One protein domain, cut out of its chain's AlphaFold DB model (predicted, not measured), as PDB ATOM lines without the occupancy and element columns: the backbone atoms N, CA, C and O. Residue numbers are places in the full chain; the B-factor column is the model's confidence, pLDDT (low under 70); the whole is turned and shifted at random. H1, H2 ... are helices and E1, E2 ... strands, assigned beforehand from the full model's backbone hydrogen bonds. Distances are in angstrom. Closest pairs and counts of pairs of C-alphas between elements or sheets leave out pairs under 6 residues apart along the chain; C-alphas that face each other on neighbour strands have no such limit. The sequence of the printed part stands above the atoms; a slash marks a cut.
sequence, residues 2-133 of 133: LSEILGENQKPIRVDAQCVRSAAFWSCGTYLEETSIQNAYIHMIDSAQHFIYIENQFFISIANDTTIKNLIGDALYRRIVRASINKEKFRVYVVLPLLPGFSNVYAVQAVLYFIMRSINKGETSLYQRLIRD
ATOM      1  N   LEU A   2      40.422   8.313 -23.647       49.62
ATOM      2  CA  LEU A   2      40.468   8.655 -22.202       49.62
ATOM      3  C   LEU A   2      41.900   8.895 -21.681       49.62
ATOM      4  O   LEU A   2      42.121   9.808 -20.892       49.62
ATOM      5  N   SER A   3      42.871   8.130 -22.184       53.22
ATOM      6  CA  SER A   3      44.304   8.296 -21.897       53.22
ATOM      7  C   SER A   3      44.949   9.523 -22.556       53.22
ATOM      8  O   SER A   3      46.021   9.935 -22.140       53.22
ATOM      9  N   GLU A   4      44.317  10.112 -23.577       56.56
ATOM     10  CA  GLU A   4      44.833  11.320 -24.253       56.56
ATOM     11  C   GLU A   4      44.348  12.609 -23.576       56.56
ATOM     12  O   GLU A   4      44.979  13.651 -23.709       56.56
ATOM     13  N   ILE A   5      43.230  12.543 -22.843       58.75
ATOM     14  CA  ILE A   5      42.634  13.688 -22.134       58.75
ATOM     15  C   ILE A   5      43.188  13.790 -20.708       58.75
ATOM     16  O   ILE A   5      43.445  14.882 -20.202       58.75
ATOM     17  N   LEU A   6      43.389  12.647 -20.055       59.56
ATOM     18  CA  LEU A   6      43.990  12.551 -18.733       59.56
ATOM     19  C   LEU A   6      45.483  12.319 -18.943       59.56
ATOM     20  O   LEU A   6      45.893  11.177 -19.120       59.56
ATOM     21  N   GLY A   7      46.285  13.389 -19.001       57.22
ATOM     22  CA  GLY A   7      47.738  13.273 -19.179       57.22
ATOM     23  C   GLY A   7      48.318  12.147 -18.313       57.22
ATOM     24  O   GLY A   7      47.915  12.007 -17.157       57.22
ATOM     25  N   GLU A   8      49.232  11.350 -18.884       60.19
ATOM     26  CA  GLU A   8      49.624   9.979 -18.480       60.19
ATOM     27  C   GLU A   8      50.037   9.757 -17.000       60.19
ATOM     28  O   GLU A   8      50.294   8.628 -16.595       60.19
ATOM     29  N   ASN A   9      50.050  10.794 -16.157       59.03
ATOM     30  CA  ASN A   9      50.462  10.763 -14.752       59.03
ATOM     31  C   ASN A   9      49.361  11.098 -13.721       59.03
ATOM     32  O   ASN A   9      49.673  11.276 -12.540       59.03
ATOM     33  N   GLN A  10      48.081  11.186 -14.097       65.88
ATOM     34  CA  GLN A  10      47.015  11.411 -13.111       65.88
ATOM     35  C   GLN A  10      46.561  10.106 -12.445       65.88
ATOM     36  O   GLN A  10      45.902   9.264 -13.051       65.88
ATOM     37  N   LYS A  11      46.887   9.951 -11.155       77.75
ATOM     38  CA  LYS A  11      46.316   8.882 -10.325       77.75
ATOM     39  C   LYS A  11      44.798   9.078 -10.199       77.75
ATOM     40  O   LYS A  11      44.367  10.205  -9.948       77.75
ATOM     41  N   PRO A  12      43.994   8.007 -10.311       81.31
ATOM     42  CA  PRO A  12      42.554   8.104 -10.134       81.31
ATOM     43  C   PRO A  12      42.228   8.581  -8.715       81.31
ATOM     44  O   PRO A  12      42.783   8.089  -7.730       81.31
ATOM     45  N   ILE A  13      41.320   9.547  -8.619       89.88
ATOM     46  CA  ILE A  13      40.811  10.051  -7.344       89.88
ATOM     47  C   ILE A  13      39.685   9.122  -6.891       89.88
ATOM     48  O   ILE A  13      38.802   8.775  -7.676       89.88
ATOM     49  N   ARG A  14      39.703   8.714  -5.618       94.38
ATOM     50  CA  ARG A  14      38.604   7.941  -5.033       94.38
ATOM     51  C   ARG A  14      37.389   8.849  -4.858       94.38
ATOM     52  O   ARG A  14      37.486   9.876  -4.192       94.38
ATOM     53  N   VAL A  15      36.259   8.439  -5.420       95.31
ATOM     54  CA  VAL A  15      34.974   9.139  -5.322       95.31
ATOM     55  C   VAL A  15      33.858   8.141  -5.037       95.31
ATOM     56  O   VAL A  15      33.955   6.978  -5.435       95.31
ATOM     57  N   ASP A  16      32.797   8.603  -4.382       96.25
ATOM     58  CA  ASP A  16      31.544   7.858  -4.293       96.25
ATOM     59  C   ASP A  16      30.716   8.163  -5.545       96.25
ATOM     60  O   ASP A  16      30.384   9.317  -5.822       96.25
ATOM     61  N   ALA A  17      30.419   7.133  -6.336       95.44
ATOM     62  CA  ALA A  17      29.718   7.267  -7.607       95.44
ATOM     63  C   ALA A  17      28.480   6.368  -7.641       95.44
ATOM     64  O   ALA A  17      28.532   5.200  -7.259       95.44
ATOM     65  N   GLN A  18      27.375   6.907  -8.154       97.75
ATOM     66  CA  GLN A  18      26.137   6.171  -8.382       97.75
ATOM     67  C   GLN A  18      25.762   6.251  -9.861       97.75
ATOM     68  O   GLN A  18      25.648   7.337 -10.427       97.75
ATOM     69  N   CYS A  19      25.541   5.093 -10.483       97.31
ATOM     70  CA  CYS A  19      25.006   5.041 -11.839       97.31
ATOM     71  C   CYS A  19      23.508   5.364 -11.829       97.31
ATOM     72  O   CYS A  19      22.760   4.858 -10.994       97.31
ATOM     73  N   VAL A  20      23.083   6.176 -12.792       98.12
ATOM     74  CA  VAL A  20      21.688   6.571 -13.014       98.12
ATOM     75  C   VAL A  20      21.346   6.418 -14.492       98.12
ATOM     76  O   VAL A  20      22.233   6.454 -15.345       98.12
ATOM     77  N   ARG A  21      20.063   6.240 -14.812       97.69
ATOM     78  CA  ARG A  21      19.582   6.074 -16.190       97.69
ATOM     79  C   ARG A  21      18.159   6.604 -16.395       97.69
ATOM     80  O   ARG A  21      17.440   6.936 -15.453       97.69
ATOM     81  N   SER A  22      17.777   6.670 -17.666       97.56
ATOM     82  CA  SER A  22      16.398   6.816 -18.124       97.56
ATOM     83  C   SER A  22      16.054   5.577 -18.940       97.56
ATOM     84  O   SER A  22      16.657   5.351 -19.986       97.56
ATOM     85  N   ALA A  23      15.142   4.747 -18.444       97.44
ATOM     86  CA  ALA A  23      14.818   3.461 -19.053       97.44
ATOM     87  C   ALA A  23      13.318   3.179 -18.969       97.44
ATOM     88  O   ALA A  23      12.655   3.569 -18.012       97.44
ATOM     89  N   ALA A  24      12.787   2.499 -19.975       96.94
ATOM     90  CA  ALA A  24      11.394   2.088 -20.027       96.94
ATOM     91  C   ALA A  24      11.290   0.713 -20.691       96.94
ATOM     92  O   ALA A  24      12.274   0.178 -21.212       96.94
ATOM     93  N   PHE A  25      10.077   0.160 -20.723       97.38
ATOM     94  CA  PHE A  25       9.818  -1.153 -21.307       97.38
ATOM     95  C   PHE A  25      10.367  -1.292 -22.734       97.38
ATOM     96  O   PHE A  25      11.054  -2.261 -23.040       97.38
ATOM     97  N   TRP A  26      10.142  -0.292 -23.590       96.88
ATOM     98  CA  TRP A  26      10.559  -0.336 -24.995       96.88
ATOM     99  C   TRP A  26      12.082  -0.283 -25.201       96.88
ATOM    100  O   TRP A  26      12.559  -0.720 -26.244       96.88
ATOM    101  N   SER A  27      12.845   0.252 -24.240       96.31
ATOM    102  CA  SER A  27      14.295   0.446 -24.370       96.31
ATOM    103  C   SER A  27      15.126  -0.558 -23.571       96.31
ATOM    104  O   SER A  27      16.242  -0.879 -23.973       96.31
ATOM    105  N   CYS A  28      14.617  -1.057 -22.440       95.25
ATOM    106  CA  CYS A  28      15.347  -1.959 -21.538       95.25
ATOM    107  C   CYS A  28      14.488  -3.093 -20.953       95.25
ATOM    108  O   CYS A  28      14.955  -3.799 -20.060       95.25
ATOM    109  N   GLY A  29      13.236  -3.263 -21.392       94.19
ATOM    110  CA  GLY A  29      12.344  -4.320 -20.896       94.19
ATOM    111  C   GLY A  29      11.889  -4.144 -19.443       94.19
ATOM    112  O   GLY A  29      11.391  -5.091 -18.840       94.19
ATOM    113  N   THR A  30      12.060  -2.957 -18.851       92.50
ATOM    114  CA  THR A  30      11.638  -2.690 -17.470       92.50
ATOM    115  C   THR A  30      10.134  -2.419 -17.412       92.50
ATOM    116  O   THR A  30       9.617  -1.596 -18.163       92.50
ATOM    117  N   TYR A  31       9.413  -3.094 -16.511       90.62
ATOM    118  CA  TYR A  31       7.967  -2.875 -16.335       90.62
ATOM    119  C   TYR A  31       7.638  -1.516 -15.715       90.62
ATOM    120  O   TYR A  31       6.603  -0.931 -16.018       90.62
ATOM    121  N   LEU A  32       8.522  -1.022 -14.848       94.12
ATOM    122  CA  LEU A  32       8.444   0.324 -14.301       94.12
ATOM    123  C   LEU A  32       9.402   1.226 -15.075       94.12
ATOM    124  O   LEU A  32      10.537   0.839 -15.372       94.12
ATOM    125  N   GLU A  33       8.931   2.426 -15.397       94.56
ATOM    126  CA  GLU A  33       9.778   3.475 -15.949       94.56
ATOM    127  C   GLU A  33      10.798   3.908 -14.897       94.56
ATOM    128  O   GLU A  33      10.460   4.197 -13.748       94.56
ATOM    129  N   GLU A  34      12.062   3.961 -15.299       97.31
ATOM    130  CA  GLU A  34      13.139   4.461 -14.468       97.31
ATOM    131  C   GLU A  34      13.525   5.872 -14.908       97.31
ATOM    132  O   GLU A  34      13.904   6.108 -16.055       97.31
ATOM    133  N   THR A  35      13.463   6.808 -13.965       97.38
ATOM    134  CA  THR A  35      13.764   8.234 -14.158       97.38
ATOM    135  C   THR A  35      14.861   8.709 -13.202       97.38
ATOM    136  O   THR A  35      14.890   9.870 -12.786       97.38
ATOM    137  N   SER A  36      15.790   7.816 -12.839       98.06
ATOM    138  CA  SER A  36      16.812   8.068 -11.814       98.06
ATOM    139  C   SER A  36      17.734   9.246 -12.161       98.06
ATOM    140  O   SER A  36      18.126   9.975 -11.252       98.06
ATOM    141  N   ILE A  37      17.982   9.531 -13.450       98.31
ATOM    142  CA  ILE A  37      18.683  10.758 -13.886       98.31
ATOM    143  C   ILE A  37      17.934  12.022 -13.441       98.31
ATOM    144  O   ILE A  37      18.532  12.909 -12.835       98.31
ATOM    145  N   GLN A  38      16.630  12.118 -13.724       97.81
ATOM    146  CA  GLN A  38      15.836  13.298 -13.366       97.81
ATOM    147  C   GLN A  38      15.785  13.475 -11.847       97.81
ATOM    148  O   GLN A  38      15.957  14.587 -11.349       97.81
ATOM    149  N   ASN A  39      15.587  12.381 -11.113       98.19
ATOM    150  CA  ASN A  39      15.527  12.413  -9.653       98.19
ATOM    151  C   ASN A  39      16.860  12.873  -9.048       98.19
ATOM    152  O   ASN A  39      16.859  13.710  -8.146       98.19
ATOM    153  N   ALA A  40      17.988  12.397  -9.585       98.44
ATOM    154  CA  ALA A  40      19.312  12.856  -9.178       98.44
ATOM    155  C   ALA A  40      19.505  14.353  -9.464       98.44
ATOM    156  O   ALA A  40      19.939  15.082  -8.577       98.44
ATOM    157  N   TYR A  41      19.114  14.838 -10.649       98.31
ATOM    158  CA  TYR A  41      19.159  16.269 -10.980       98.31
ATOM    159  C   TYR A  41      18.368  17.117  -9.979       98.31
ATOM    160  O   TYR A  41      18.906  18.073  -9.425       98.31
ATOM    161  N   ILE A  42      17.109  16.755  -9.713       98.50
ATOM    162  CA  ILE A  42      16.244  17.487  -8.776       98.50
ATOM    163  C   ILE A  42      16.863  17.496  -7.375       98.50
ATOM    164  O   ILE A  42      16.954  18.553  -6.754       98.50
ATOM    165  N   HIS A  43      17.343  16.344  -6.900       98.38
ATOM    166  CA  HIS A  43      17.970  16.233  -5.586       98.38
ATOM    167  C   HIS A  43      19.237  17.096  -5.465       98.38
ATOM    168  O   HIS A  43      19.414  17.801  -4.469       98.38
ATOM    169  N   MET A  44      20.101  17.090  -6.484       98.19
ATOM    170  CA  MET A  44      21.330  17.894  -6.503       98.19
ATOM    171  C   MET A  44      21.032  19.397  -6.558       98.19
ATOM    172  O   MET A  44      21.697  20.183  -5.888       98.19
ATOM    173  N   ILE A  45      20.001  19.807  -7.300       98.62
ATOM    174  CA  ILE A  45      19.562  21.205  -7.355       98.62
ATOM    175  C   ILE A  45      19.005  21.655  -5.998       98.62
ATOM    176  O   ILE A  45      19.413  22.694  -5.475       98.62
ATOM    177  N   ASP A  46      18.104  20.870  -5.405       98.19
ATOM    178  CA  ASP A  46      17.452  21.219  -4.139       98.19
ATOM    179  C   ASP A  46      18.456  21.269  -2.973       98.19
ATOM    180  O   ASP A  46      18.341  22.117  -2.080       98.19
ATOM    181  N   SER A  47      19.477  20.408  -2.980       98.00
ATOM    182  CA  SER A  47      20.511  20.347  -1.937       98.00
ATOM    183  C   SER A  47      21.668  21.338  -2.128       98.00
ATOM    184  O   SER A  47      22.416  21.576  -1.177       98.00
ATOM    185  N   ALA A  48      21.805  21.970  -3.300       98.44
ATOM    186  CA  ALA A  48      22.899  22.900  -3.588       98.44
ATOM    187  C   ALA A  48      22.938  24.085  -2.604       98.44
ATOM    188  O   ALA A  48      21.912  24.691  -2.299       98.44
ATOM    189  N   GLN A  49      24.126  24.480  -2.139       97.56
ATOM    190  CA  GLN A  49      24.270  25.535  -1.120       97.56
ATOM    191  C   GLN A  49      24.742  26.880  -1.683       97.56
ATOM    192  O   GLN A  49      24.251  27.918  -1.255       97.56
ATOM    193  N   HIS A  50      25.639  26.881  -2.674       97.56
ATOM    194  CA  HIS A  50      26.308  28.112  -3.126       97.56
ATOM    195  C   HIS A  50      26.087  28.435  -4.597       97.56
ATOM    196  O   HIS A  50      25.766  29.569  -4.947       97.56
ATOM    197  N   PHE A  51      26.276  27.461  -5.480       98.44
ATOM    198  CA  PHE A  51      26.046  27.673  -6.895       98.44
ATOM    199  C   PHE A  51      25.728  26.368  -7.609       98.44
ATOM    200  O   PHE A  51      25.976  25.283  -7.085       98.44
ATOM    201  N   ILE A  52      25.194  26.505  -8.816       98.56
ATOM    202  CA  ILE A  52      24.994  25.420  -9.770       98.56
ATOM    203  C   ILE A  52      25.630  25.853 -11.091       98.56
ATOM    204  O   ILE A  52      25.418  26.978 -11.546       98.56
ATOM    205  N   TYR A  53      26.401  24.958 -11.700       98.56
ATOM    206  CA  TYR A  53      26.917  25.107 -13.056       98.56
ATOM    207  C   TYR A  53      26.308  24.013 -13.930       98.56
ATOM    208  O   TYR A  53      26.416  22.831 -13.606       98.56
ATOM    209  N   ILE A  54      25.640  24.415 -15.006       98.00
ATOM    210  CA  ILE A  54      25.020  23.530 -15.986       98.00
ATOM    211  C   ILE A  54      25.667  23.824 -17.327       98.00
ATOM    212  O   ILE A  54      25.557  24.933 -17.840       98.00
ATOM    213  N   GLU A  55      26.272  22.803 -17.911       97.81
ATOM    214  CA  GLU A  55      26.643  22.777 -19.316       97.81
ATOM    215  C   GLU A  55      25.841  21.649 -19.955       97.81
ATOM    216  O   GLU A  55      25.939  20.495 -19.537       97.81
ATOM    217  N   ASN A  56      24.968  21.986 -20.901       96.00
ATOM    218  CA  ASN A  56      24.121  20.990 -21.542       96.00
ATOM    219  C   ASN A  56      23.832  21.368 -22.992       96.00
ATOM    220  O   ASN A  56      23.812  22.541 -23.359       96.00
ATOM    221  N   GLN A  57      23.539  20.373 -23.825       94.69
ATOM    222  CA  GLN A  57      23.187  20.634 -25.222       94.69
ATOM    223  C   GLN A  57      21.816  21.321 -25.353       94.69
ATOM    224  O   GLN A  57      21.596  22.097 -26.283       94.69
ATOM    225  N   PHE A  58      20.897  21.055 -24.416       94.88
ATOM    226  CA  PHE A  58      19.541  21.597 -24.415       94.88
ATOM    227  C   PHE A  58      19.121  22.074 -23.026       94.88
ATOM    228  O   PHE A  58      19.476  21.481 -22.009       94.88
ATOM    229  N   PHE A  59      18.271  23.096 -22.989       96.81
ATOM    230  CA  PHE A  59      17.569  23.505 -21.777       96.81
ATOM    231  C   PHE A  59      16.080  23.644 -22.080       96.81
ATOM    232  O   PHE A  59      15.618  24.704 -22.495       96.81
ATOM    233  N   ILE A  60      15.347  22.536 -21.936       96.94
ATOM    234  CA  ILE A  60      13.904  22.478 -22.188       96.94
ATOM    235  C   ILE A  60      13.203  22.007 -20.915       96.94
ATOM    236  O   ILE A  60      13.221  20.824 -20.583       96.94
ATOM    237  N   SER A  61      12.604  22.945 -20.189       96.44
ATOM    238  CA  SER A  61      11.850  22.706 -18.959       96.44
ATOM    239  C   SER A  61      10.902  23.881 -18.740       96.44
ATOM    240  O   SER A  61      11.351  25.015 -18.574       96.44
ATOM    241  N   ILE A  62       9.595  23.626 -18.810       93.19
ATOM    242  CA  ILE A  62       8.552  24.656 -18.771       93.19
ATOM    243  C   ILE A  62       7.558  24.268 -17.684       93.19
ATOM    244  O   ILE A  62       7.050  23.149 -17.683       93.19
ATOM    245  N   ALA A  63       7.275  25.196 -16.775       88.81
ATOM    246  CA  ALA A  63       6.354  24.946 -15.677       88.81
ATOM    247  C   ALA A  63       4.907  24.852 -16.167       88.81
ATOM    248  O   ALA A  63       4.490  25.635 -17.024       88.81
ATOM    249  N   ASN A  64       4.138  23.939 -15.570       86.19
ATOM    250  CA  ASN A  64       2.707  23.745 -15.838       86.19
ATOM    251  C   ASN A  64       2.363  23.526 -17.327       86.19
ATOM    252  O   ASN A  64       1.250  23.825 -17.757       86.19
ATOM    253  N   ASP A  65       3.308  23.027 -18.126       91.00
ATOM    254  CA  ASP A  65       3.067  22.682 -19.525       91.00
ATOM    255  C   ASP A  65       2.475  21.265 -19.615       91.00
ATOM    256  O   ASP A  65       2.845  20.357 -18.870       91.00
ATOM    257  N   THR A  66       1.527  21.056 -20.527       88.62
ATOM    258  CA  THR A  66       0.877  19.746 -20.707       88.62
ATOM    259  C   THR A  66       1.770  18.742 -21.436       88.62
ATOM    260  O   THR A  66       1.560  17.531 -21.333       88.62
ATOM    261  N   THR A  67       2.772  19.234 -22.167       91.56
ATOM    262  CA  THR A  67       3.667  18.442 -23.013       91.56
ATOM    263  C   THR A  67       5.021  18.235 -22.338       91.56
ATOM    264  O   THR A  67       5.543  17.119 -22.325       91.56
ATOM    265  N   ILE A  68       5.594  19.290 -21.755       93.94
ATOM    266  CA  ILE A  68       6.900  19.238 -21.085       93.94
ATOM    267  C   ILE A  68       6.716  18.862 -19.613       93.94
ATOM    268  O   ILE A  68       6.222  19.652 -18.821       93.94
ATOM    269  N   LYS A  69       7.143  17.647 -19.242       94.38
ATOM    270  CA  LYS A  69       6.865  17.056 -17.916       94.38
ATOM    271  C   LYS A  69       8.042  17.033 -16.937       94.38
ATOM    272  O   LYS A  69       7.863  16.664 -15.780       94.38
ATOM    273  N   ASN A  70       9.258  17.345 -17.387       95.88
ATOM    274  CA  ASN A  70      10.419  17.319 -16.495       95.88
ATOM    275  C   ASN A  70      10.384  18.512 -15.526       95.88
ATOM    276  O   ASN A  70       9.945  19.596 -15.895       95.88
ATOM    277  N   LEU A  71      10.907  18.320 -14.315       96.69
ATOM    278  CA  LEU A  71      10.812  19.301 -13.223       96.69
ATOM    279  C   LEU A  71      12.140  20.019 -12.926       96.69
ATOM    280  O   LEU A  71      12.322  20.574 -11.843       96.69
ATOM    281  N   ILE A  72      13.094  20.000 -13.863       97.81
ATOM    282  CA  ILE A  72      14.429  20.588 -13.656       97.81
ATOM    283  C   ILE A  72      14.326  22.113 -13.494       97.81
ATOM    284  O   ILE A  72      14.905  22.678 -12.568       97.81
ATOM    285  N   GLY A  73      13.548  22.778 -14.350       97.25
ATOM    286  CA  GLY A  73      13.291  24.216 -14.276       97.25
ATOM    287  C   GLY A  73      12.555  24.613 -12.997       97.25
ATOM    288  O   GLY A  73      12.899  25.620 -12.382       97.25
ATOM    289  N   ASP A  74      11.605  23.791 -12.542       97.00
ATOM    290  CA  ASP A  74      10.902  24.009 -11.273       97.00
ATOM    291  C   ASP A  74      11.808  23.834 -10.054       97.00
ATOM    292  O   ASP A  74      11.716  24.616  -9.107       97.00
ATOM    293  N   ALA A  75      12.708  22.849 -10.066       98.25
ATOM    294  CA  ALA A  75      13.715  22.692  -9.021       98.25
ATOM    295  C   ALA A  75      14.653  23.910  -8.966       98.25
ATOM    296  O   ALA A  75      14.886  24.459  -7.889       98.25
ATOM    297  N   LEU A  76      15.129  24.394 -10.123       98.25
ATOM    298  CA  LEU A  76      15.966  25.597 -10.192       98.25
ATOM    299  C   LEU A  76      15.233  26.824  -9.649       98.25
ATOM    300  O   LEU A  76      15.781  27.534  -8.807       98.25
ATOM    301  N   TYR A  77      13.991  27.044 -10.082       97.75
ATOM    302  CA  TYR A  77      13.156  28.132  -9.584       97.75
ATOM    303  C   TYR A  77      13.004  28.055  -8.056       97.75
ATOM    304  O   TYR A  77      13.366  29.007  -7.364       97.75
ATOM    305  N   ARG A  78      12.570  26.907  -7.507       97.44
ATOM    306  CA  ARG A  78      12.406  26.720  -6.052       97.44
ATOM    307  C   ARG A  78      13.702  26.994  -5.295       97.44
ATOM    308  O   ARG A  78      13.681  27.657  -4.258       97.44
ATOM    309  N   ARG A  79      14.838  26.509  -5.804       98.31
ATOM    310  CA  ARG A  79      16.138  26.704  -5.160       98.31
ATOM    311  C   ARG A  79      16.575  28.170  -5.159       98.31
ATOM    312  O   ARG A  79      17.095  28.632  -4.140       98.31
ATOM    313  N   ILE A  80      16.375  28.888  -6.265       98.06
ATOM    314  CA  ILE A  80      16.712  30.315  -6.382       98.06
ATOM    315  C   ILE A  80      15.811  31.147  -5.463       98.06
ATOM    316  O   ILE A  80      16.321  31.962  -4.698       98.06
ATOM    317  N   VAL A  81      14.501  30.888  -5.458       97.38
ATOM    318  CA  VAL A  81      13.550  31.564  -4.561       97.38
ATOM    319  C   VAL A  81      13.914  31.320  -3.096       97.38
ATOM    320  O   VAL A  81      13.989  32.272  -2.321       97.38
ATOM    321  N   ARG A  82      14.256  30.080  -2.712       97.69
ATOM    322  CA  ARG A  82      14.755  29.772  -1.359       97.69
ATOM    323  C   ARG A  82      15.977  30.618  -0.990       97.69
ATOM    324  O   ARG A  82      16.028  31.147   0.115       97.69
ATOM    325  N   ALA A  83      16.949  30.753  -1.897       97.94
ATOM    326  CA  ALA A  83      18.131  31.583  -1.652       97.94
ATOM    327  C   ALA A  83      17.760  33.056  -1.448       97.94
ATOM    328  O   ALA A  83      18.288  33.694  -0.540       97.94
ATOM    329  N   SER A  84      16.849  33.575  -2.277       96.88
ATOM    330  CA  SER A  84      16.360  34.954  -2.199       96.88
ATOM    331  C   SER A  84      15.718  35.236  -0.838       96.88
ATOM    332  O   SER A  84      16.130  36.160  -0.135       96.88
ATOM    333  N   ILE A  85      14.795  34.365  -0.408       97.00
ATOM    334  CA  ILE A  85      14.105  34.458   0.889       97.00
ATOM    335  C   ILE A  85      15.105  34.428   2.052       97.00
ATOM    336  O   ILE A  85      15.032  35.255   2.961       97.00
ATOM    337  N   ASN A  86      16.078  33.517   2.002       97.62
ATOM    338  CA  ASN A  86      17.095  33.367   3.044       97.62
ATOM    339  C   ASN A  86      18.223  34.414   2.969       97.62
ATOM    340  O   ASN A  86      19.122  34.396   3.810       97.62
ATOM    341  N   LYS A  87      18.205  35.318   1.979       97.19
ATOM    342  CA  LYS A  87      19.280  36.290   1.699       97.19
ATOM    343  C   LYS A  87      20.653  35.628   1.499       97.19
ATOM    344  O   LYS A  87      21.691  36.184   1.858       97.19
ATOM    345  N   GLU A  88      20.664  34.438   0.907       97.31
ATOM    346  CA  GLU A  88      21.873  33.690   0.568       97.31
ATOM    347  C   GLU A  88      22.463  34.178  -0.760       97.31
ATOM    348  O   GLU A  88      21.758  34.366  -1.755       97.31
ATOM    349  N   LYS A  89      23.794  34.301  -0.831       97.62
ATOM    350  CA  LYS A  89      24.480  34.499  -2.112       97.62
ATOM    351  C   LYS A  89      24.491  33.178  -2.884       97.62
ATOM    352  O   LYS A  89      25.392  32.364  -2.694       97.62
ATOM    353  N   PHE A  90      23.521  33.004  -3.776       98.25
ATOM    354  CA  PHE A  90      23.392  31.825  -4.631       98.25
ATOM    355  C   PHE A  90      23.451  32.190  -6.116       98.25
ATOM    356  O   PHE A  90      22.916  33.223  -6.521       98.25
ATOM    357  N   ARG A  91      24.117  31.374  -6.942       97.81
ATOM    358  CA  ARG A  91      24.271  31.638  -8.387       97.81
ATOM    359  C   ARG A  91      24.002  30.402  -9.229       97.81
ATOM    360  O   ARG A  91      24.455  29.316  -8.896       97.81
ATOM    361  N   VAL A  92      23.321  30.580 -10.355       98.19
ATOM    362  CA  VAL A  92      23.126  29.521 -11.349       98.19
ATOM    363  C   VAL A  92      23.734  29.981 -12.665       98.19
ATOM    364  O   VAL A  92      23.408  31.058 -13.159       98.19
ATOM    365  N   TYR A  93      24.622  29.163 -13.215       98.25
ATOM    366  CA  TYR A  93      25.261  29.374 -14.505       98.25
ATOM    367  C   TYR A  93      24.760  28.303 -15.464       98.25
ATOM    368  O   TYR A  93      24.893  27.117 -15.173       98.25
ATOM    369  N   VAL A  94      24.179  28.716 -16.588       97.06
ATOM    370  CA  VAL A  94      23.694  27.806 -17.631       97.06
ATOM    371  C   VAL A  94      24.418  28.144 -18.928       97.06
ATOM    372  O   VAL A  94      24.263  29.243 -19.456       97.06
ATOM    373  N   VAL A  95      25.225  27.207 -19.415       97.25
ATOM    374  CA  VAL A  95      25.988  27.303 -20.658       97.25
ATOM    375  C   VAL A  95      25.329  26.400 -21.690       97.25
ATOM    376  O   VAL A  95      25.161  25.201 -21.469       97.25
ATOM    377  N   LEU A  96      24.936  27.002 -22.810       95.38
ATOM    378  CA  LEU A  96      24.268  26.336 -23.923       95.38
ATOM    379  C   LEU A  96      25.002  26.663 -25.224       95.38
ATOM    380  O   LEU A  96      25.563  27.758 -25.345       95.38
ATOM    381  N   PRO A  97      24.970  25.764 -26.220       94.31
ATOM    382  CA  PRO A  97      25.431  26.105 -27.555       94.31
ATOM    383  C   PRO A  97      24.592  27.258 -28.122       94.31
ATOM    384  O   PRO A  97      23.379  27.319 -27.917       94.31
ATOM    385  N   LEU A  98      25.234  28.157 -28.877       90.50
ATOM    386  CA  LEU A  98      24.554  29.297 -29.505       90.50
ATOM    387  C   LEU A  98      23.442  28.841 -30.462       90.50
ATOM    388  O   LEU A  98      22.380  29.457 -30.531       90.50
ATOM    389  N   LEU A  99      23.699  27.755 -31.191       89.12
ATOM    390  CA  LEU A  99      22.743  27.107 -32.075       89.12
ATOM    391  C   LEU A  99      22.753  25.592 -31.827       89.12
ATOM    392  O   LEU A  99      23.827  25.006 -31.675       89.12
ATOM    393  N   PRO A 100      21.580  24.938 -31.822       89.25
ATOM    394  CA  PRO A 100      21.486  23.485 -31.841       89.25
ATOM    395  C   PRO A 100      22.251  22.868 -33.024       89.25
ATOM    396  O   PRO A 100      22.118  23.325 -34.156       89.25
ATOM    397  N   GLY A 101      22.996  21.789 -32.777       85.50
ATOM    398  CA  GLY A 101      23.792  21.078 -33.787       85.50
ATOM    399  C   GLY A 101      22.979  20.192 -34.743       85.50
ATOM    400  O   GLY A 101      23.342  19.038 -34.949       85.50
ATOM    401  N   PHE A 102      21.869  20.691 -35.290       85.12
ATOM    402  CA  PHE A 102      21.058  19.973 -36.281       85.12
ATOM    403  C   PHE A 102      21.296  20.519 -37.689       85.12
ATOM    404  O   PHE A 102      21.449  21.722 -37.881       85.12
ATOM    405  N   SER A 103      21.253  19.638 -38.692       84.06
ATOM    406  CA  SER A 103      21.336  20.024 -40.109       84.06
ATOM    407  C   SER A 103      20.013  20.566 -40.667       84.06
ATOM    408  O   SER A 103      20.008  21.318 -41.637       84.06
ATOM    409  N   ASN A 104      18.879  20.200 -40.060       93.06
ATOM    410  CA  ASN A 104      17.550  20.625 -40.492       93.06
ATOM    411  C   ASN A 104      17.140  21.946 -39.816       93.06
ATOM    412  O   ASN A 104      16.976  22.001 -38.597       93.06
ATOM    413  N   VAL A 105      16.896  22.987 -40.619       92.06
ATOM    414  CA  VAL A 105      16.520  24.335 -40.150       92.06
ATOM    415  C   VAL A 105      15.235  24.333 -39.317       92.06
ATOM    416  O   VAL A 105      15.169  25.023 -38.302       92.06
ATOM    417  N   TYR A 106      14.232  23.535 -39.682       94.19
ATOM    418  CA  TYR A 106      12.984  23.448 -38.919       94.19
ATOM    419  C   TYR A 106      13.199  22.802 -37.546       94.19
ATOM    420  O   TYR A 106      12.614  23.246 -36.560       94.19
ATOM    421  N   ALA A 107      14.084  21.804 -37.453       93.50
ATOM    422  CA  ALA A 107      14.455  21.204 -36.171       93.50
ATOM    423  C   ALA A 107      15.195  22.214 -35.281       93.50
ATOM    424  O   ALA A 107      14.877  22.345 -34.100       93.50
ATOM    425  N   VAL A 108      16.125  22.985 -35.862       93.88
ATOM    426  CA  VAL A 108      16.818  24.079 -35.162       93.88
ATOM    427  C   VAL A 108      15.814  25.096 -34.619       93.88
ATOM    428  O   VAL A 108      15.869  25.436 -33.438       93.88
ATOM    429  N   GLN A 109      14.870  25.549 -35.448       94.69
ATOM    430  CA  GLN A 109      13.843  26.515 -35.049       94.69
ATOM    431  C   GLN A 109      12.945  25.980 -33.929       94.69
ATOM    432  O   GLN A 109      12.701  26.693 -32.955       94.69
ATOM    433  N   ALA A 110      12.485  24.732 -34.036       95.06
ATOM    434  CA  ALA A 110      11.631  24.112 -33.028       95.06
ATOM    435  C   ALA A 110      12.348  23.986 -31.677       95.06
ATOM    436  O   ALA A 110      11.807  24.371 -30.640       95.06
ATOM    437  N   VAL A 111      13.594  23.509 -31.677       95.06
ATOM    438  CA  VAL A 111      14.384  23.389 -30.446       95.06
ATOM    439  C   VAL A 111      14.669  24.760 -29.843       95.06
ATOM    440  O   VAL A 111      14.475  24.951 -28.643       95.06
ATOM    441  N   LEU A 112      15.069  25.738 -30.660       95.06
ATOM    442  CA  LEU A 112      15.322  27.096 -30.187       95.06
ATOM    443  C   LEU A 112      14.062  27.728 -29.583       95.06
ATOM    444  O   LEU A 112      14.144  28.394 -28.552       95.06
ATOM    445  N   TYR A 113      12.892  27.483 -30.177       95.25
ATOM    446  CA  TYR A 113      11.609  27.921 -29.633       95.25
ATOM    447  C   TYR A 113      11.377  27.382 -28.214       95.25
ATOM    448  O   TYR A 113      11.060  28.163 -27.313       95.25
ATOM    449  N   PHE A 114      11.593  26.085 -27.979       96.19
ATOM    450  CA  PHE A 114      11.421  25.489 -26.650       96.19
ATOM    451  C   PHE A 114      12.486  25.935 -25.642       96.19
ATOM    452  O   PHE A 114      12.152  26.153 -24.476       96.19
ATOM    453  N   ILE A 115      13.735  26.138 -26.073       96.44
ATOM    454  CA  ILE A 115      14.790  26.708 -25.220       96.44
ATOM    455  C   ILE A 115      14.387  28.111 -24.762       96.44
ATOM    456  O   ILE A 115      14.379  28.404 -23.568       96.44
ATOM    457  N   MET A 116      13.970  28.964 -25.699       95.44
ATOM    458  CA  MET A 116      13.536  30.321 -25.382       95.44
ATOM    459  C   MET A 116      12.321  30.313 -24.451       95.44
ATOM    460  O   MET A 116      12.303  31.066 -23.480       95.44
ATOM    461  N   ARG A 117      11.341  29.425 -24.676       96.06
ATOM    462  CA  ARG A 117      10.184  29.277 -23.775       96.06
ATOM    463  C   ARG A 117      10.537  28.792 -22.374       96.06
ATOM    464  O   ARG A 117       9.864  29.155 -21.418       96.06
ATOM    465  N   SER A 118      11.586  27.993 -22.243       96.81
ATOM    466  CA  SER A 118      12.047  27.504 -20.941       96.81
ATOM    467  C   SER A 118      12.775  28.596 -20.160       96.81
ATOM    468  O   SER A 118      12.599  28.722 -18.949       96.81
ATOM    469  N   ILE A 119      13.569  29.419 -20.853       95.81
ATOM    470  CA  ILE A 119      14.420  30.427 -20.218       95.81
ATOM    471  C   ILE A 119      13.659  31.727 -19.963       95.81
ATOM    472  O   ILE A 119      13.590  32.146 -18.813       95.81
ATOM    473  N   ASN A 120      13.116  32.380 -20.998       94.44
ATOM    474  CA  ASN A 120      12.648  33.771 -20.887       94.44
ATOM    475  C   ASN A 120      11.389  34.148 -21.684       94.44
ATOM    476  O   ASN A 120      10.922  35.278 -21.551       94.44
ATOM    477  N   LYS A 121      10.828  33.262 -22.513       93.38
ATOM    478  CA  LYS A 121       9.618  33.558 -23.294       93.38
ATOM    479  C   LYS A 121       8.379  32.903 -22.694       93.38
ATOM    480  O   LYS A 121       8.243  31.686 -22.692       93.38
ATOM    481  N   GLY A 122       7.418  33.733 -22.304       90.81
ATOM    482  CA  GLY A 122       6.136  33.299 -21.755       90.81
ATOM    483  C   GLY A 122       6.109  33.321 -20.230       90.81
ATOM    484  O   GLY A 122       7.145  33.285 -19.564       90.81
ATOM    485  N   GLU A 123       4.897  33.387 -19.684       91.00
ATOM    486  CA  GLU A 123       4.645  33.600 -18.252       91.00
ATOM    487  C   GLU A 123       5.164  32.467 -17.364       91.00
ATOM    488  O   GLU A 123       5.505  32.690 -16.207       91.00
ATOM    489  N   THR A 124       5.268  31.257 -17.916       92.06
ATOM    490  CA  THR A 124       5.744  30.066 -17.205       92.06
ATOM    491  C   THR A 124       7.248  29.819 -17.356       92.06
ATOM    492  O   THR A 124       7.764  28.852 -16.787       92.06
ATOM    493  N   SER A 125       7.962  30.677 -18.094       95.06
ATOM    494  CA  SER A 125       9.419  30.586 -18.246       95.06
ATOM    495  C   SER A 125      10.140  30.876 -16.928       95.06
ATOM    496  O   SER A 125       9.640  31.616 -16.077       95.06
ATOM    497  N   LEU A 126      11.335  30.305 -16.753       96.31
ATOM    498  CA  LEU A 126      12.106  30.437 -15.515       96.31
ATOM    499  C   LEU A 126      12.368  31.907 -15.148       96.31
ATOM    500  O   LEU A 126      12.104  32.312 -14.020       96.31
ATOM    501  N   TYR A 127      12.845  32.713 -16.098       96.06
ATOM    502  CA  TYR A 127      13.155  34.127 -15.876       96.06
ATOM    503  C   TYR A 127      11.915  34.944 -15.518       96.06
ATOM    504  O   TYR A 127      11.947  35.717 -14.564       96.06
ATOM    505  N   GLN A 128      10.806  34.748 -16.240       95.56
ATOM    506  CA  GLN A 128       9.589  35.520 -15.999       95.56
ATOM    507  C   GLN A 128       8.994  35.232 -14.616       95.56
ATOM    508  O   GLN A 128       8.524  36.150 -13.948       95.56
ATOM    509  N   ARG A 129       9.059  33.973 -14.168       95.44
ATOM    510  CA  ARG A 129       8.660  33.585 -12.810       95.44
ATOM    511  C   ARG A 129       9.551  34.234 -11.753       95.44
ATOM    512  O   ARG A 129       9.036  34.759 -10.782       95.44
ATOM    513  N   LEU A 130      10.868  34.251 -11.964       95.19
ATOM    514  CA  LEU A 130      11.825  34.827 -11.010       95.19
ATOM    515  C   LEU A 130      11.735  36.349 -10.851       95.19
ATOM    516  O   LEU A 130      12.178  36.860  -9.837       95.19
ATOM    517  N   ILE A 131      11.237  37.084 -11.848       94.12
ATOM    518  CA  ILE A 131      11.061  38.546 -11.738       94.12
ATOM    519  C   ILE A 131       9.747  38.908 -11.051       94.12
ATOM    520  O   ILE A 131       9.609  40.004 -10.510       94.12
ATOM    521  N   ARG A 132       8.752  38.027 -11.151       87.75
ATOM    522  CA  ARG A 132       7.421  38.273 -10.605       87.75
ATOM    523  C   ARG A 132       7.388  38.164  -9.077       87.75
ATOM    524  O   ARG A 132       6.578  38.862  -8.471       87.75
ATOM    525  N   ASP A 133       8.229  37.302  -8.512       72.06
ATOM    526  CA  ASP A 133       8.286  36.962  -7.084       72.06
ATOM    527  C   ASP A 133       9.523  37.559  -6.399       72.06
ATOM    528  O   ASP A 133       9.391  38.006  -5.236       72.06
TER     529      ASP A 133
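This is residues 2 to 133 of the 133 residues of the protein "Hypothetical protein" of Rotaria sp. Silwood2 (UniProt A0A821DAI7). A narrow wall of two parallel strands, E1 and E2, has helices H3 and H4 side by side over one face and its other face bare, while H6 packs on H4 on the side away from H3. H5 runs on beyond the ends of the strands, H2 sits in a loop past the beginning of H3, and residues 2 to 17, with H1, stick out as a free arm. The printed part has 132 residues, with six named helices and two named strands in the order H1, H2, H3, E1, H4, E2, H5, H6; the sheet's order is E1, E2, and the class is mostly helix. The whole is loose, with a radius of gyration of the C-alphas of 17.9 A and spans of 50 by 43 by 36 A.

H1 covers residues 2 to 5 and begins at C-alpha 2, at (40.468, 8.655, -22.202). H2, residues 25 to 28, is equally short, with four residues. H3, residues 36 to 47, is 16.2 A from first to last C-alpha. E1, residues 51 to 55, measures 13.4 A. H4, residues 72 to 85, begins at C-alpha 72, at (14.429, 20.588, -13.656), and is 20.1 A long. E2, residues 91 to 95, measures 13.1 A. H5, residues 105 to 119, is the longest helix by residues, with 15, and is 20.9 A long. H6, residues 126 to 132, measures 10.4 A and ends at C-alpha 132, at (7.421, 38.273, -10.605).

E1 and E2 are parallel neighbours, with 5 degrees between their directions. The C-alphas of Tyr 53 and Tyr 93 face each other at 4.8 A. N 54 and O 93 are within hydrogen-bond range at 2.8 A, and so are N 93 and O 52 at 2.9 A. E1, H4 and E2 form a strand-helix-strand unit, two parallel neighbour strands with a helix between them in the chain, and its crossover is right-handed. The closest C-alphas of H4 and E2 are those of Ile 80 and Arg 91, 7.9 A apart. H3 touches H4 at a shallow tilt of 8 degrees, the same way, and their closest C-alphas are those of Asp 46 and Arg 79, at 5.7 A. H4 touches H6, the closest C-alphas being those of Tyr 77 and Leu 126 at 6.4 A; they run the same way at a shallow tilt of 33 degrees, only just short of steep. H5 and H6 only just touch, with 3 pairs of C-alphas within 8 A, and only at the corner by their link; H5 does so with residues 118 to 119 alone, and the closest C-alphas are those of Ile 119 and Leu 126, at 5.2 A. H4 and H5 are close but not clearly touching, with the C-alphas of Gly 73 and Ser 118 at 7.5 A. H1 and H2 touch no helix. Residues 22 to 23 pair with residues 34 to 35, antiparallel. In H3, H4, H5 and H6 every O i to N i+4 pair is within hydrogen-bond range; H1 and H2 are too short for such a pair.

The C-alphas farthest apart are those of Glu 8 and Arg 132, at 51.4 A. Without residues 2 to 17, which stand free, the body spans 46 by 37 by 25 A. The printed part has no cut. The links from H1 to H2, with 19 residues, and from E1 to H4, with 16, are long. The mean pLDDT of the printed part is 92.5, and residues 2 to 10 are under 70.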